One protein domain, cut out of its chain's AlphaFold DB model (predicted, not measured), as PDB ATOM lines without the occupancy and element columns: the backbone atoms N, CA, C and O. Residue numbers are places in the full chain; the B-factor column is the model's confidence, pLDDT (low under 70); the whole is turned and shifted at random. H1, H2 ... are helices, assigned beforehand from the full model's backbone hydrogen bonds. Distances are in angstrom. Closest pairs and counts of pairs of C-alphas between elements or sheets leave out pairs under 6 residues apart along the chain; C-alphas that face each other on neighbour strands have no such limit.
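This is residues 133 to 247 of the 260 residues of an uncharacterized protein of Cellulomonas carbonis T26 (UniProt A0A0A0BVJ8). H4 runs through the middle of the domain with four helices, H1, H2, H5 and H6, packed on it, while H3 is apart from H4 and packs on H2; the helices that pack on one another cross rather than line up. Toward one end of the longest axis H2 and H3 cross as a pair, with H2 also packed on H4, and on this same half H1 packs on H4 at a wide angle; toward the other end H5 and H6 pack on H4, with no contact between the two. The printed part has 115 residues with six named helices, H1 to H6 in that order along the chain, and no named strand; the class is all helix. It is compact, with a radius of gyration of the C-alphas of 14.4 A, and the C-alphas span 39 by 28 by 24 A along their three main axes.

H1, residues 140 to 147, touches H4, residues 204 to 216; the closest C-alphas are those of Leu 141 and Ala 210, 5.6 A apart. Their lines stand at 71 degrees, only just about perpendicular. H1 is close to but not clearly touching H2, residues 161 to 176; their closest C-alphas, those of Met 147 and Ala 162, are 6.8 A apart. H2 touches H3, residues 185 to 197, with residues 161 to 168 alone, and the closest C-alphas, those of Leu 165 and Ala 191, are 4.3 A apart. H2 and H3 run opposite ways at a steep tilt of 61 degrees. H4 touches H2 with residues 207 to 212 alone; the closest C-alphas are those of Arg 173 and Ala 211, at 5.2 A, and the two helices run the same way at a steep tilt of 59 degrees. H3 and H4 are apart, though they follow each other in the chain. H4 touches H5, residues 222 to 229, with residues 212 to 216 alone; the C-alphas of Ala 215 and Tyr 229 come closest, at 6.8 A, and the helices run opposite ways at a steep tilt of 47 degrees. H6, residues 233 to 243, touches H4, with the C-alphas of Ala 239 and Leu 216 closest at 6.8 A; the two run the same way at a steep tilt of 64 degrees. H4, touching four other helices, is the hub. H5 and H6 are apart, and so are H3 and H6. In H1, H2, H3, H4 and H5 every O i to N i+4 pair is within hydrogen-bond range; in H6 it is 5 of 7.

H1 begins at C-alpha 140, at (123.753, 67.678, 178.557), and has 8 residues. H2 is the longest helix, 16 residues and 23.2 A from first to last C-alpha, and begins at C-alpha 161, at (133.325, 52.468, 178.842). H3 measures 18.5 A from C-alpha 185 to C-alpha 197, and H4 measures 18.3 A from C-alpha 204 to C-alpha 216. H5 has 8 residues, Ala 222 to Tyr 229. H6 measures 15.3 A and ends at C-alpha 243, at (117.013, 81.919, 173.495).

The two C-alphas farthest apart are those of Ala 157 and Pro 247, at 44.4 A, while the first and last printed C-alphas, Glu 133 and Pro 247, are 18.2 A apart. The printed part has no cut. The link from H1 to H2, residues 148 to 160, is long; the links from H2 to H3 and from H3 to H4 are short, and those from H4 to H5 and from H5 to H6 are tight. The mean pLDDT of the printed part is 83.7, and this predicted model has low confidence, under 70, at residues 150 to 159, residue 244 and residues 246 to 247.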
ATOM      1  N   GLU A 133     110.297  73.825 179.874       77.44
ATOM      2  CA  GLU A 133     110.791  73.271 181.147       77.44
ATOM      3  C   GLU A 133     111.082  71.767 181.062       77.44
ATOM      4  O   GLU A 133     112.055  71.265 181.617       77.44
ATOM      5  N   SER A 134     110.254  71.031 180.319       79.75
ATOM      6  CA  SER A 134     110.413  69.586 180.122       79.75
ATOM      7  C   SER A 134     111.356  69.201 178.979       79.75
ATOM      8  O   SER A 134     111.484  68.010 178.667       79.75
ATOM      9  N   SER A 135     111.978  70.180 178.323       85.31
ATOM     10  CA  SER A 135     112.970  69.936 177.280       85.31
ATOM     11  C   SER A 135     114.311  69.541 177.896       85.31
ATOM     12  O   SER A 135     114.636  69.914 179.022       85.31
ATOM     13  N   ILE A 136     115.083  68.740 177.158       88.44
ATOM     14  CA  ILE A 136     116.441  68.363 177.567       88.44
ATOM     15  C   ILE A 136     117.272  69.633 177.543       88.44
ATOM     16  O   ILE A 136     117.274  70.312 176.527       88.44
ATOM     17  N   GLN A 137     117.933  69.946 178.649       88.81
ATOM     18  CA  GLN A 137     118.646  71.204 178.821       88.81
ATOM     19  C   GLN A 137     120.065  71.126 178.209       88.81
ATOM     20  O   GLN A 137     120.627  70.027 178.128       88.81
ATOM     21  N   PRO A 138     120.654  72.246 177.741       88.12
ATOM     22  CA  PRO A 138     121.956  72.263 177.062       88.12
ATOM     23  C   PRO A 138     123.135  71.778 177.920       88.12
ATOM     24  O   PRO A 138     124.141  71.351 177.357       88.12
ATOM     25  N   GLU A 139     123.002  71.733 179.249       89.88
ATOM     26  CA  GLU A 139     123.972  71.155 180.196       89.88
ATOM     27  C   GLU A 139     124.302  69.690 179.883       89.88
ATOM     28  O   GLU A 139     125.351  69.187 180.282       89.88
ATOM     29  N   VAL A 140     123.452  69.005 179.106       89.88
ATOM     30  CA  VAL A 140     123.753  67.678 178.557       89.88
ATOM     31  C   VAL A 140     125.088  67.653 177.794       89.88
ATOM     32  O   VAL A 140     125.773  66.632 177.803       89.88
ATOM     33  N   LEU A 141     125.496  68.764 177.165       89.25
ATOM     34  CA  LEU A 141     126.795  68.884 176.493       89.25
ATOM     35  C   LEU A 141     127.961  68.883 177.480       89.25
ATOM     36  O   LEU A 141     128.969  68.221 177.239       89.25
ATOM     37  N   GLU A 142     127.816  69.582 178.601       88.50
ATOM     38  CA  GLU A 142     128.830  69.631 179.654       88.50
ATOM     39  C   GLU A 142     128.931  68.297 180.393       88.50
ATOM     40  O   GLU A 142     130.031  67.838 180.704       88.50
ATOM     41  N   ASP A 143     127.792  67.651 180.658       89.62
ATOM     42  CA  ASP A 143     127.736  66.302 181.225       89.62
ATOM     43  C   ASP A 143     128.460  65.301 180.305       89.62
ATOM     44  O   ASP A 143     129.277  64.501 180.768       89.62
ATOM     45  N   LEU A 144     128.217  65.372 178.990       89.56
ATOM     46  CA  LEU A 144     128.902  64.543 177.995       89.56
ATOM     47  C   LEU A 144     130.405  64.816 177.934       89.56
ATOM     48  O   LEU A 144     131.190  63.868 177.932       89.56
ATOM     49  N   ALA A 145     130.807  66.087 177.913       87.88
ATOM     50  CA  ALA A 145     132.212  66.480 177.894       87.88
ATOM     51  C   ALA A 145     132.960  66.003 179.151       87.88
ATOM     52  O   ALA A 145     134.094  65.543 179.048       87.88
ATOM     53  N   ARG A 146     132.318  66.032 180.328       88.94
ATOM     54  CA  ARG A 146     132.894  65.500 181.576       88.94
ATOM     55  C   ARG A 146     133.068  63.981 181.557       88.94
ATOM     56  O   ARG A 146     134.048  63.475 182.093       88.94
ATOM     57  N   MET A 147     132.136  63.247 180.948       88.81
ATOM     58  CA  MET A 147     132.190  61.779 180.886       88.81
ATOM     59  C   MET A 147     133.142  61.236 179.813       88.81
ATOM     60  O   MET A 147     133.555  60.074 179.896       88.81
ATOM     61  N   ILE A 148     133.452  62.039 178.792       87.06
ATOM     62  CA  ILE A 148     134.274  61.651 177.646       87.06
ATOM     63  C   ILE A 148     135.608  62.405 177.740       87.06
ATOM     64  O   ILE A 148     135.698  63.537 177.266       87.06
ATOM     65  N   PRO A 149     136.652  61.802 178.342       76.00
ATOM     66  CA  PRO A 149     137.931  62.472 178.520       76.00
ATOM     67  C   PRO A 149     138.531  62.882 177.171       76.00
ATOM     68  O   PRO A 149     138.419  62.163 176.172       76.00
ATOM     69  N   SER A 150     139.187  64.043 177.145       65.44
ATOM     70  CA  SER A 150     139.889  64.554 175.968       65.44
ATOM     71  C   SER A 150     140.887  63.507 175.462       65.44
ATOM     72  O   SER A 150     141.801  63.115 176.180       65.44
ATOM     73  N   GLY A 151     140.690  63.020 174.235       56.84
ATOM     74  CA  GLY A 151     141.526  61.966 173.649       56.84
ATOM     75  C   GLY A 151     140.964  60.546 173.751       56.84
ATOM     76  O   GLY A 151     141.597  59.626 173.239       56.84
ATOM     77  N   ALA A 152     139.764  60.348 174.315       60.44
ATOM     78  CA  ALA A 152     138.992  59.121 174.118       60.44
ATOM     79  C   ALA A 152     138.599  59.004 172.638       60.44
ATOM     80  O   ALA A 152     137.500  59.377 172.217       60.44
ATOM     81  N   ALA A 153     139.534  58.537 171.812       58.28
ATOM     82  CA  ALA A 153     139.241  58.209 170.438       58.28
ATOM     83  C   ALA A 153     138.130  57.148 170.444       58.28
ATOM     84  O   ALA A 153     138.161  56.226 171.265       58.28
ATOM     85  N   PRO A 154     137.148  57.236 169.532       59.28
ATOM     86  CA  PRO A 154     136.279  56.113 169.221       59.28
ATOM     87  C   PRO A 154     137.128  55.068 168.485       59.28
ATOM     88  O   PRO A 154     136.992  54.878 167.277       59.28
ATOM     89  N   ASP A 155     138.079  54.471 169.195       56.16
ATOM     90  CA  ASP A 155     138.931  53.419 168.684       56.16
ATOM     91  C   ASP A 155     138.064  52.154 168.572       56.16
ATOM     92  O   ASP A 155     137.376  51.774 169.529       56.16
ATOM     93  N   PRO A 156     138.020  51.499 167.397       54.59
ATOM     94  CA  PRO A 156     137.322  50.231 167.234       54.59
ATOM     95  C   PRO A 156     137.739  49.152 168.249       54.59
ATOM     96  O   PRO A 156     136.933  48.245 168.474       54.59
ATOM     97  N   ALA A 157     138.916  49.255 168.879       54.06
ATOM     98  CA  ALA A 157     139.372  48.358 169.941       54.06
ATOM     99  C   ALA A 157     138.688  48.604 171.305       54.06
ATOM    100  O   ALA A 157     138.429  47.655 172.045       54.06
ATOM    101  N   THR A 158     138.319  49.847 171.638       57.94
ATOM    102  CA  THR A 158     137.748  50.239 172.944       57.94
ATOM    103  C   THR A 158     136.255  50.562 172.848       57.94
ATOM    104  O   THR A 158     135.756  51.577 173.331       57.94
ATOM    105  N   ARG A 159     135.478  49.625 172.291       69.62
ATOM    106  CA  ARG A 159     133.997  49.644 172.296       69.62
ATOM    107  C   ARG A 159     133.385  49.371 173.685       69.62
ATOM    108  O   ARG A 159     132.366  48.690 173.792       69.62
ATOM    109  N   ARG A 160     134.013  49.867 174.753       80.19
ATOM    110  CA  ARG A 160     133.566  49.761 176.148       80.19
ATOM    111  C   ARG A 160     133.808  51.078 176.883       80.19
ATOM    112  O   ARG A 160     134.653  51.869 176.468       80.19
ATOM    113  N   GLY A 161     133.083  51.311 177.975       85.44
ATOM    114  CA  GLY A 161     133.325  52.468 178.842       85.44
ATOM    115  C   GLY A 161     133.155  53.810 178.115       85.44
ATOM    116  O   GLY A 161     132.242  53.981 177.301       85.44
ATOM    117  N   ALA A 162     134.079  54.740 178.360       87.69
ATOM    118  CA  ALA A 162     134.102  56.058 177.724       87.69
ATOM    119  C   ALA A 162     134.195  56.004 176.186       87.69
ATOM    120  O   ALA A 162     133.553  56.807 175.510       87.69
ATOM    121  N   GLY A 163     134.923  55.035 175.614       87.94
ATOM    122  CA  GLY A 163     135.038  54.870 174.158       87.94
ATOM    123  C   GLY A 163     133.711  54.472 173.499       87.94
ATOM    124  O   GLY A 163     133.362  54.977 172.428       87.94
ATOM    125  N   ALA A 164     132.904  53.645 174.178       90.19
ATOM    126  CA  ALA A 164     131.548  53.321 173.730       90.19
ATOM    127  C   ALA A 164     130.624  54.549 173.758       90.19
ATOM    128  O   ALA A 164     129.855  54.763 172.817       90.19
ATOM    129  N   LEU A 165     130.722  55.377 174.805       91.44
ATOM    130  CA  LEU A 165     129.960  56.622 174.911       91.44
ATOM    131  C   LEU A 165     130.373  57.637 173.830       91.44
ATOM    132  O   LEU A 165     129.505  58.196 173.158       91.44
ATOM    133  N   ALA A 166     131.674  57.799 173.579       90.94
ATOM    134  CA  ALA A 166     132.198  58.636 172.498       90.94
ATOM    135  C   ALA A 166     131.713  58.170 171.114       90.94
ATOM    136  O   ALA A 166     131.298  58.982 170.281       90.94
ATOM    137  N   ALA A 167     131.697  56.855 170.870       89.81
ATOM    138  CA  ALA A 167     131.153  56.282 169.642       89.81
ATOM    139  C   ALA A 167     129.642  56.539 169.498       89.81
ATOM    140  O   ALA A 167     129.178  56.858 168.399       89.81
ATOM    141  N   ALA A 168     128.880  56.447 170.592       91.94
ATOM    142  CA  ALA A 168     127.448  56.739 170.596       91.94
ATOM    143  C   ALA A 168     127.151  58.217 170.299       91.94
ATOM    144  O   ALA A 168     126.268  58.517 169.492       91.94
ATOM    145  N   TRP A 169     127.927  59.141 170.870       92.25
ATOM    146  CA  TRP A 169     127.812  60.568 170.560       92.25
ATOM    147  C   TRP A 169     128.191  60.872 169.106       92.25
ATOM    148  O   TRP A 169     127.461  61.574 168.403       92.25
ATOM    149  N   LYS A 170     129.268  60.263 168.590       90.62
ATOM    150  CA  LYS A 170     129.653  60.374 167.172       90.62
ATOM    151  C   LYS A 170     128.565  59.841 166.230       90.62
ATOM    152  O   LYS A 170     128.330  60.438 165.178       90.62
ATOM    153  N   ASP A 171     127.887  58.747 166.587       91.06
ATOM    154  CA  ASP A 171     126.723  58.240 165.843       91.06
ATOM    155  C   ASP A 171     125.575  59.258 165.829       91.06
ATOM    156  O   ASP A 171     125.012  59.508 164.764       91.06
ATOM    157  N   ALA A 172     125.268  59.894 166.966       91.69
ATOM    158  CA  ALA A 172     124.242  60.937 167.045       91.69
ATOM    159  C   ALA A 172     124.569  62.150 166.156       91.69
ATOM    160  O   ALA A 172     123.735  62.541 165.336       91.69
ATOM    161  N   ARG A 173     125.807  62.667 166.207       91.12
ATOM    162  CA  ARG A 173     126.282  63.739 165.307       91.12
ATOM    163  C   ARG A 173     126.136  63.360 163.832       91.12
ATOM    164  O   ARG A 173     125.632  64.142 163.027       91.12
ATOM    165  N   ARG A 174     126.540  62.138 163.464       89.56
ATOM    166  CA  ARG A 174     126.429  61.648 162.080       89.56
ATOM    167  C   ARG A 174     124.973  61.550 161.628       89.56
ATOM    168  O   ARG A 174     124.659  61.975 160.519       89.56
ATOM    169  N   ARG A 175     124.086  61.022 162.479       89.75
ATOM    170  CA  ARG A 175     122.645  60.955 162.195       89.75
ATOM    171  C   ARG A 175     122.035  62.331 161.999       89.75
ATOM    172  O   ARG A 175     121.219  62.504 161.098       89.75
ATOM    173  N   ARG A 176     122.474  63.312 162.789       89.56
ATOM    174  CA  ARG A 176     122.021  64.696 162.650       89.56
ATOM    175  C   ARG A 176     122.397  65.286 161.286       89.56
ATOM    176  O   ARG A 176     121.577  65.937 160.661       89.56
ATOM    177  N   ARG A 177     123.565  64.935 160.745       88.69
ATOM    178  CA  ARG A 177     123.992  65.295 159.375       88.69
ATOM    179  C   ARG A 177     123.373  64.426 158.267       88.69
ATOM    180  O   ARG A 177     123.841  64.433 157.134       88.69
ATOM    181  N   GLY A 178     122.344  63.637 158.579       83.38
ATOM    182  CA  GLY A 178     121.640  62.795 157.611       83.38
ATOM    183  C   GLY A 178     122.289  61.440 157.321       83.38
ATOM    184  O   GLY A 178     121.792  60.720 156.458       83.38
ATOM    185  N   GLY A 179     123.348  61.057 158.037       84.06
ATOM    186  CA  GLY A 179     123.934  59.725 157.906       84.06
ATOM    187  C   GLY A 179     123.098  58.638 158.590       84.06
ATOM    188  O   GLY A 179     122.399  58.880 159.574       84.06
ATOM    189  N   ASN A 180     123.205  57.400 158.112       82.94
ATOM    190  CA  ASN A 180     122.532  56.265 158.745       82.94
ATOM    191  C   ASN A 180     123.180  55.904 160.092       82.94
ATOM    192  O   ASN A 180     124.391  56.072 160.295       82.94
ATOM    193  N   SER A 181     122.369  55.389 161.023       78.06
ATOM    194  CA  SER A 181     122.889  54.783 162.255       78.06
ATOM    195  C   SER A 181     123.705  53.549 161.888       78.06
ATOM    196  O   SER A 181     123.261  52.729 161.091       78.06
ATOM    197  N   SER A 182     124.889  53.424 162.471       79.69
ATOM    198  CA  SER A 182     125.769  52.266 162.286       79.69
ATOM    199  C   SER A 182     126.281  51.730 163.618       79.69
ATOM    200  O   SER A 182     127.131  50.844 163.643       79.69
ATOM    201  N   LEU A 183     125.773  52.269 164.734       85.75
ATOM    202  CA  LEU A 183     126.181  51.876 166.070       85.75
ATOM    203  C   LEU A 183     125.595  50.499 166.427       85.75
ATOM    204  O   LEU A 183     124.370  50.363 166.500       85.75
ATOM    205  N   PRO A 184     126.432  49.482 166.700       88.62
ATOM    206  CA  PRO A 184     125.941  48.181 167.133       88.62
ATOM    207  C   PRO A 184     125.236  48.267 168.494       88.62
ATOM    208  O   PRO A 184     125.671  49.006 169.381       88.62
ATOM    209  N   ALA A 185     124.198  47.449 168.700       89.00
ATOM    210  CA  ALA A 185     123.413  47.435 169.939       89.00
ATOM    211  C   ALA A 185     124.268  47.199 171.201       89.00
ATOM    212  O   ALA A 185     124.021  47.816 172.234       89.00
ATOM    213  N   ALA A 186     125.313  46.371 171.104       89.62
ATOM    214  CA  ALA A 186     126.246  46.118 172.202       89.62
ATOM    215  C   ALA A 186     127.050  47.368 172.610       89.62
ATOM    216  O   ALA A 186     127.270  47.602 173.796       89.62
ATOM    217  N   VAL A 187     127.440  48.210 171.643       90.12
ATOM    218  CA  VAL A 187     128.147  49.473 171.927       90.12
ATOM    219  C   VAL A 187     127.207  50.448 172.626       90.12
ATOM    220  O   VAL A 187     127.591  51.089 173.599       90.12
ATOM    221  N   TRP A 188     125.948  50.503 172.186       91.19
ATOM    222  CA  TRP A 188     124.923  51.298 172.856       91.19
ATOM    223  C   TRP A 188     124.661  50.836 174.296       91.19
ATOM    224  O   TRP A 188     124.567  51.662 175.204       91.19
ATOM    225  N   ALA A 189     124.576  49.523 174.524       91.56
ATOM    226  CA  ALA A 189     124.410  48.964 175.862       91.56
ATOM    227  C   ALA A 189     125.585  49.340 176.781       91.56
ATOM    228  O   ALA A 189     125.355  49.843 177.880       91.56
ATOM    229  N   SER A 190     126.823  49.195 176.297       91.69
ATOM    230  CA  SER A 190     128.019  49.548 177.068       91.69
ATOM    231  C   SER A 190     128.120  51.053 177.353       91.69
ATOM    232  O   SER A 190     128.452  51.441 178.471       91.69
ATOM    233  N   ALA A 191     127.761  51.911 176.392       92.00
ATOM    234  CA  ALA A 191     127.704  53.360 176.596       92.00
ATOM    235  C   ALA A 191     126.732  53.743 177.725       92.00
ATOM    236  O   ALA A 191     127.062  54.557 178.586       92.00
ATOM    237  N   ARG A 192     125.543  53.126 177.750       94.38
ATOM    238  CA  ARG A 192     124.539  53.354 178.802       94.38
ATOM    239  C   ARG A 192     124.998  52.871 180.170       94.38
ATOM    240  O   ARG A 192     124.706  53.516 181.172       94.38
ATOM    241  N   GLU A 193     125.650  51.716 180.214       93.81
ATOM    242  CA  GLU A 193     126.198  51.159 181.448       93.81
ATOM    243  C   GLU A 193     127.281  52.070 182.028       93.81
ATOM    244  O   GLU A 193     127.206  52.432 183.202       93.81
ATOM    245  N   TYR A 194     128.205  52.535 181.187       93.25
ATOM    246  CA  TYR A 194     129.231  53.491 181.585       93.25
ATOM    247  C   TYR A 194     128.628  54.801 182.095       93.25
ATOM    248  O   TYR A 194     128.930  55.209 183.213       93.25
ATOM    249  N   ALA A 195     127.713  55.419 181.345       92.69
ATOM    250  CA  ALA A 195     127.064  56.663 181.759       92.69
ATOM    251  C   ALA A 195     126.347  56.504 183.119       92.69
ATOM    252  O   ALA A 195     126.483  57.338 184.015       92.69
ATOM    253  N   ARG A 196     125.676  55.362 183.341       94.31
ATOM    254  CA  ARG A 196     125.079  55.032 184.645       94.31
ATOM    255  C   ARG A 196     126.130  54.905 185.755       94.31
ATOM    256  O   ARG A 196     125.884  55.403 186.847       94.31
ATOM    257  N   SER A 197     127.278  54.278 185.490       93.00
ATOM    258  CA  SER A 197     128.377  54.173 186.468       93.00
ATOM    259  C   SER A 197     128.967  55.534 186.861       93.00
ATOM    260  O   SER A 197     129.456  55.686 187.972       93.00
ATOM    261  N   GLN A 198     128.857  56.535 185.980       91.25
ATOM    262  CA  GLN A 198     129.233  57.929 186.242       91.25
ATOM    263  C   GLN A 198     128.109  58.733 186.931       91.25
ATOM    264  O   GLN A 198     128.190  59.954 187.039       91.25
ATOM    265  N   GLY A 199     127.024  58.077 187.360       91.19
ATOM    266  CA  GLY A 199     125.873  58.723 187.998       91.19
ATOM    267  C   GLY A 199     124.985  59.530 187.043       91.19
ATOM    268  O   GLY A 199     124.109  60.262 187.498       91.19
ATOM    269  N   ARG A 200     125.184  59.410 185.723       89.56
ATOM    270  CA  ARG A 200     124.485  60.187 184.688       89.56
ATOM    271  C   ARG A 200     123.913  59.248 183.624       89.56
ATOM    272  O   ARG A 200     124.530  59.041 182.581       89.56
ATOM    273  N   PRO A 201     122.758  58.606 183.870       90.31
ATOM    274  CA  PRO A 201     122.166  57.712 182.884       90.31
ATOM    275  C   PRO A 201     121.818  58.497 181.617       90.31
ATOM    276  O   PRO A 201     121.079  59.467 181.693       90.31
ATOM    277  N   ILE A 202     122.313  58.043 180.464       88.31
ATOM    278  CA  ILE A 202     122.042  58.700 179.184       88.31
ATOM    279  C   ILE A 202     121.095  57.889 178.302       88.31
ATOM    280  O   ILE A 202     121.149  56.655 178.214       88.31
ATOM    281  N   THR A 203     120.219  58.603 177.614       92.06
ATOM    282  CA  THR A 203     119.242  58.105 176.657       92.06
ATOM    283  C   THR A 203     119.616  58.522 175.239       92.06
ATOM    284  O   THR A 203     120.401  59.439 175.001       92.06
ATOM    285  N   ARG A 204     119.026  57.850 174.246       89.88
ATOM    286  CA  ARG A 204     119.226  58.226 172.840       89.88
ATOM    287  C   ARG A 204     118.697  59.635 172.553       89.88
ATOM    288  O   ARG A 204     119.280  60.341 171.743       89.88
ATOM    289  N   ALA A 205     117.625  60.034 173.241       89.44
ATOM    290  CA  ALA A 205     117.047  61.367 173.128       89.44
ATOM    291  C   ALA A 205     118.011  62.455 173.630       89.44
ATOM    292  O   ALA A 205     118.122  63.488 172.984       89.44
ATOM    293  N   GLU A 206     118.742  62.208 174.721       92.00
ATOM    294  CA  GLU A 206     119.765  63.130 175.243       92.00
ATOM    295  C   GLU A 206     120.948  63.288 174.295       92.00
ATOM    296  O   GLU A 206     121.357  64.412 174.029       92.00
ATOM    297  N   LEU A 207     121.435  62.199 173.694       92.69
ATOM    298  CA  LEU A 207     122.477  62.293 172.664       92.69
ATOM    299  C   LEU A 207     122.005  63.034 171.405       92.69
ATOM    300  O   LEU A 207     122.775  63.784 170.804       92.69
ATOM    301  N   ASP A 208     120.752  62.830 170.996       91.25
ATOM    302  CA  ASP A 208     120.177  63.510 169.832       91.25
ATOM    303  C   ASP A 208     119.927  64.998 170.096       91.25
ATOM    304  O   ASP A 208     120.099  65.802 169.177       91.25
ATOM    305  N   ALA A 209     119.558  65.360 171.329       91.12
ATOM    306  CA  ALA A 209     119.432  66.743 171.780       91.12
ATOM    307  C   ALA A 209     120.802  67.423 171.889       91.12
ATOM    308  O   ALA A 209     120.962  68.525 171.379       91.12
ATOM    309  N   ALA A 210     121.809  66.746 172.450       92.75
ATOM    310  CA  ALA A 210     123.187  67.228 172.480       92.75
ATOM    311  C   ALA A 210     123.706  67.530 171.064       92.75
ATOM    312  O   ALA A 210     124.159  68.636 170.792       92.75
ATOM    313  N   ALA A 211     123.549  66.593 170.121       92.38
ATOM    314  CA  ALA A 211     123.930  66.821 168.725       92.38
ATOM    315  C   ALA A 211     123.147  67.978 168.067       92.38
ATOM    316  O   ALA A 211     123.678  68.654 167.187       92.38
ATOM    317  N   THR A 212     121.893  68.213 168.471       92.12
ATOM    318  CA  THR A 212     121.134  69.399 168.044       92.12
ATOM    319  C   THR A 212     121.712  70.678 168.635       92.12
ATOM    320  O   THR A 212     121.868  71.642 167.898       92.12
ATOM    321  N   TYR A 213     122.055  70.703 169.924       91.50
ATOM    322  CA  TYR A 213     122.653  71.877 170.557       91.50
ATOM    323  C   TYR A 213     123.992  72.258 169.926       91.50
ATOM    324  O   TYR A 213     124.220  73.437 169.677       91.50
ATOM    325  N   GLU A 214     124.827  71.281 169.568       90.50
ATOM    326  CA  GLU A 214     126.057  71.540 168.804       90.50
ATOM    327  C   GLU A 214     125.767  72.176 167.443       90.50
ATOM    328  O   GLU A 214     126.429  73.133 167.061       90.50
ATOM    329  N   ALA A 215     124.758  71.675 166.722       89.62
ATOM    330  CA  ALA A 215     124.358  72.245 165.438       89.62
ATOM    331  C   ALA A 215     123.779  73.663 165.585       89.62
ATOM    332  O   ALA A 215     124.012  74.509 164.730       89.62
ATOM    333  N   LEU A 216     123.022  73.927 166.653       87.19
ATOM    334  CA  LEU A 216     122.449  75.244 166.942       87.19
ATOM    335  C   LEU A 216     123.498  76.266 167.398       87.19
ATOM    336  O   LEU A 216     123.272  77.459 167.237       87.19
ATOM    337  N   ALA A 217     124.624  75.811 167.954       85.25
ATOM    338  CA  ALA A 217     125.743  76.667 168.342       85.25
ATOM    339  C   ALA A 217     126.603  77.121 167.147       85.25
ATOM    340  O   ALA A 217     127.455  77.995 167.301       85.25
ATOM    341  N   GLU A 218     126.407  76.550 165.952       83.38
ATOM    342  CA  GLU A 218     127.102  77.017 164.756       83.38
ATOM    343  C   GLU A 218     126.585  78.392 164.321       83.38
ATOM    344  O   GLU A 218     125.388  78.596 164.120       83.38
ATOM    345  N   LEU A 219     127.511  79.331 164.106       76.69
ATOM    346  CA  LEU A 219     127.223  80.684 163.626       76.69
ATOM    347  C   LEU A 219     126.848  80.666 162.133       76.69
ATOM    348  O   LEU A 219     127.629  81.054 161.262       76.69
ATOM    349  N   GLN A 220     125.658  80.155 161.820       77.56
ATOM    350  CA  GLN A 220     125.093  80.089 160.474       77.56
ATOM    351  C   GLN A 220     123.613  80.502 160.482       77.56
ATOM    352  O   GLN A 220     122.914  80.305 161.477       77.56
ATOM    353  N   PRO A 221     123.080  81.007 159.353       78.69
ATOM    354  CA  PRO A 221     121.652  81.273 159.224       78.69
ATOM    355  C   PRO A 221     120.805  80.024 159.507       78.69
ATOM    356  O   PRO A 221     121.107  78.937 159.004       78.69
ATOM    357  N   ALA A 222     119.686  80.185 160.222       76.00
ATOM    358  CA  ALA A 222     118.813  79.078 160.628       76.00
ATOM    359  C   ALA A 222     118.377  78.185 159.452       76.00
ATOM    360  O   ALA A 222     118.368  76.963 159.574       76.00
ATOM    361  N   ALA A 223     118.094  78.770 158.283       77.31
ATOM    362  CA  ALA A 223     117.749  78.014 157.077       77.31
ATOM    363  C   ALA A 223     118.874  77.053 156.634       77.31
ATOM    364  O   ALA A 223     118.600  75.911 156.259       77.31
ATOM    365  N   ARG A 224     120.144  77.475 156.735       83.12
ATOM    366  CA  ARG A 224     121.306  76.627 156.420       83.12
ATOM    367  C   ARG A 224     121.513  75.540 157.462       83.12
ATOM    368  O   ARG A 224     121.820  74.408 157.087       83.12
ATOM    369  N   LEU A 225     121.300  75.850 158.741       83.44
ATOM    370  CA  LEU A 225     121.345  74.855 159.814       83.44
ATOM    371  C   LEU A 225     120.256  73.795 159.625       83.44
ATOM    372  O   LEU A 225     120.544  72.601 159.653       83.44
ATOM    373  N   MET A 226     119.021  74.213 159.335       83.69
ATOM    374  CA  MET A 226     117.910  73.302 159.055       83.69
ATOM    375  C   MET A 226     118.211  72.368 157.884       83.69
ATOM    376  O   MET A 226     117.938  71.173 157.980       83.69
ATOM    377  N   GLN A 227     118.804  72.883 156.806       85.25
ATOM    378  CA  GLN A 227     119.180  72.073 155.650       85.25
ATOM    379  C   GLN A 227     120.333  71.107 155.966       85.25
ATOM    380  O   GLN A 227     120.224  69.912 155.694       85.25
ATOM    381  N   SER A 228     121.414  71.605 156.571       85.12
ATOM    382  CA  SER A 228     122.655  70.845 156.798       85.12
ATOM    383  C   SER A 228     122.517  69.791 157.901       85.12
ATOM    384  O   SER A 228     123.138  68.730 157.841       85.12
ATOM    385  N   TYR A 229     121.665  70.064 158.892       85.56
ATOM    386  CA  TYR A 229     121.455  69.229 160.078       85.56
ATOM    387  C   TYR A 229     120.051  68.624 160.169       85.56
ATOM    388  O   TYR A 229     119.685  68.045 161.194       85.56
ATOM    389  N   ARG A 230     119.245  68.763 159.107       84.94
ATOM    390  CA  ARG A 230     117.872  68.232 159.014       84.94
ATOM    391  C   ARG A 230     117.025  68.582 160.243       84.94
ATOM    392  O   ARG A 230     116.269  67.742 160.737       84.94
ATOM    393  N   LEU A 231     117.190  69.799 160.767       84.06
ATOM    394  CA  LEU A 231     116.478  70.234 161.966       84.06
ATOM    395  C   LEU A 231     114.978  70.279 161.674       84.06
ATOM    396  O   LEU A 231     114.527  70.836 160.673       84.06
ATOM    397  N   THR A 232     114.201  69.675 162.562       81.69
ATOM    398  CA  THR A 232     112.743  69.673 162.505       81.69
ATOM    399  C   THR A 232     112.172  70.801 163.355       81.69
ATOM    400  O   THR A 232     112.853  71.376 164.201       81.69
ATOM    401  N   ARG A 233     110.869  71.069 163.221       74.38
ATOM    402  CA  ARG A 233     110.168  72.019 164.100       74.38
ATOM    403  C   ARG A 233     110.362  71.714 165.593       74.38
ATOM    404  O   ARG A 233     110.394  72.636 166.390       74.38
ATOM    405  N   ARG A 234     110.495  70.438 165.968       73.31
ATOM    406  CA  ARG A 234     110.729  70.025 167.359       73.31
ATOM    407  C   ARG A 234     112.152  70.334 167.828       73.31
ATOM    408  O   ARG A 234     112.347  70.595 169.004       73.31
ATOM    409  N   ASP A 235     113.128  70.323 166.924       81.69
ATOM    410  CA  ASP A 235     114.505  70.712 167.241       81.69
ATOM    411  C   ASP A 235     114.608  72.229 167.495       81.69
ATOM    412  O   ASP A 235     115.425  72.660 168.300       81.69
ATOM    413  N   LEU A 236     113.729  73.037 166.888       76.62
ATOM    414  CA  LEU A 236     113.643  74.475 167.169       76.62
ATOM    415  C   LEU A 236     113.105  74.782 168.574       76.62
ATOM    416  O   LEU A 236     113.435  75.829 169.118       76.62
ATOM    417  N   ASP A 237     112.348  73.876 169.206       79.88
ATOM    418  CA  ASP A 237     111.961  74.048 170.614       79.88
ATOM    419  C   ASP A 237     113.205  74.057 171.528       79.88
ATOM    420  O   ASP A 237     113.250  74.810 172.497       79.88
ATOM    421  N   LEU A 238     114.253  73.294 171.184       82.44
ATOM    422  CA  LEU A 238     115.539  73.343 171.892       82.44
ATOM    423  C   LEU A 238     116.271  74.673 171.654       82.44
ATOM    424  O   LEU A 238     116.933  75.173 172.559       82.44
ATOM    425  N   ALA A 239     116.111  75.286 170.476       79.69
ATOM    426  CA  ALA A 239     116.642  76.624 170.209       79.69
ATOM    427  C   ALA A 239     115.960  77.693 171.076       79.69
ATOM    428  O   ALA A 239     116.617  78.624 171.531       79.69
ATOM    429  N   VAL A 240     114.666  77.533 171.376       79.75
ATOM    430  CA  VAL A 240     113.951  78.427 172.301       79.75
ATOM    431  C   VAL A 240     114.491  78.301 173.730       79.75
ATOM    432  O   VAL A 240     114.595  79.311 174.418       79.75
ATOM    433  N   VAL A 241     114.916  77.104 174.164       80.94
ATOM    434  CA  VAL A 241     115.613  76.932 175.456       80.94
ATOM    435  C   VAL A 241     116.915  77.740 175.498       80.94
ATOM    436  O   VAL A 241     117.213  78.344 176.524       80.94
ATOM    437  N   LEU A 242     117.675  77.796 174.395       76.88
ATOM    438  CA  LEU A 242     118.867  78.652 174.305       76.88
ATOM    439  C   LEU A 242     118.500  80.140 174.310       76.88
ATOM    440  O   LEU A 242     119.128  80.918 175.019       76.88
ATOM    441  N   ALA A 243     117.465  80.532 173.563       74.88
ATOM    442  CA  ALA A 243     117.013  81.919 173.495       74.88
ATOM    443  C   ALA A 243     116.549  82.449 174.861       74.88
ATOM    444  O   ALA A 243     116.882  83.572 175.220       74.88
ATOM    445  N   GLY A 244     115.851  81.626 175.651       69.25
ATOM    446  CA  GLY A 244     115.444  81.967 177.020       69.25
ATOM    447  C   GLY A 244     116.600  82.098 178.021       69.25
ATOM    448  O   GLY A 244     116.367  82.482 179.160       69.25
ATOM    449  N   ARG A 245     117.831  81.769 177.610       70.06
ATOM    450  CA  ARG A 245     119.066  81.912 178.395       70.06
ATOM    451  C   ARG A 245     119.987  83.005 177.855       70.06
ATOM    452  O   ARG A 245     121.056  83.219 178.421       70.06
ATOM    453  N   LEU A 246     119.610  83.661 176.754       66.69
ATOM    454  CA  LEU A 246     120.346  84.823 176.275       66.69
ATOM    455  C   LEU A 246     120.221  85.953 177.306       66.69
ATOM    456  O   LEU A 246     119.158  86.104 177.915       66.69
ATOM    457  N   PRO A 247     121.283  86.748 177.509       64.00
ATOM    458  CA  PRO A 247     121.179  87.943 178.331       64.00
ATOM    459  C   PRO A 247     120.096  88.870 177.761       64.00
ATOM    460  O   PRO A 247     119.947  88.989 176.544       64.00
TER     461      PRO A 247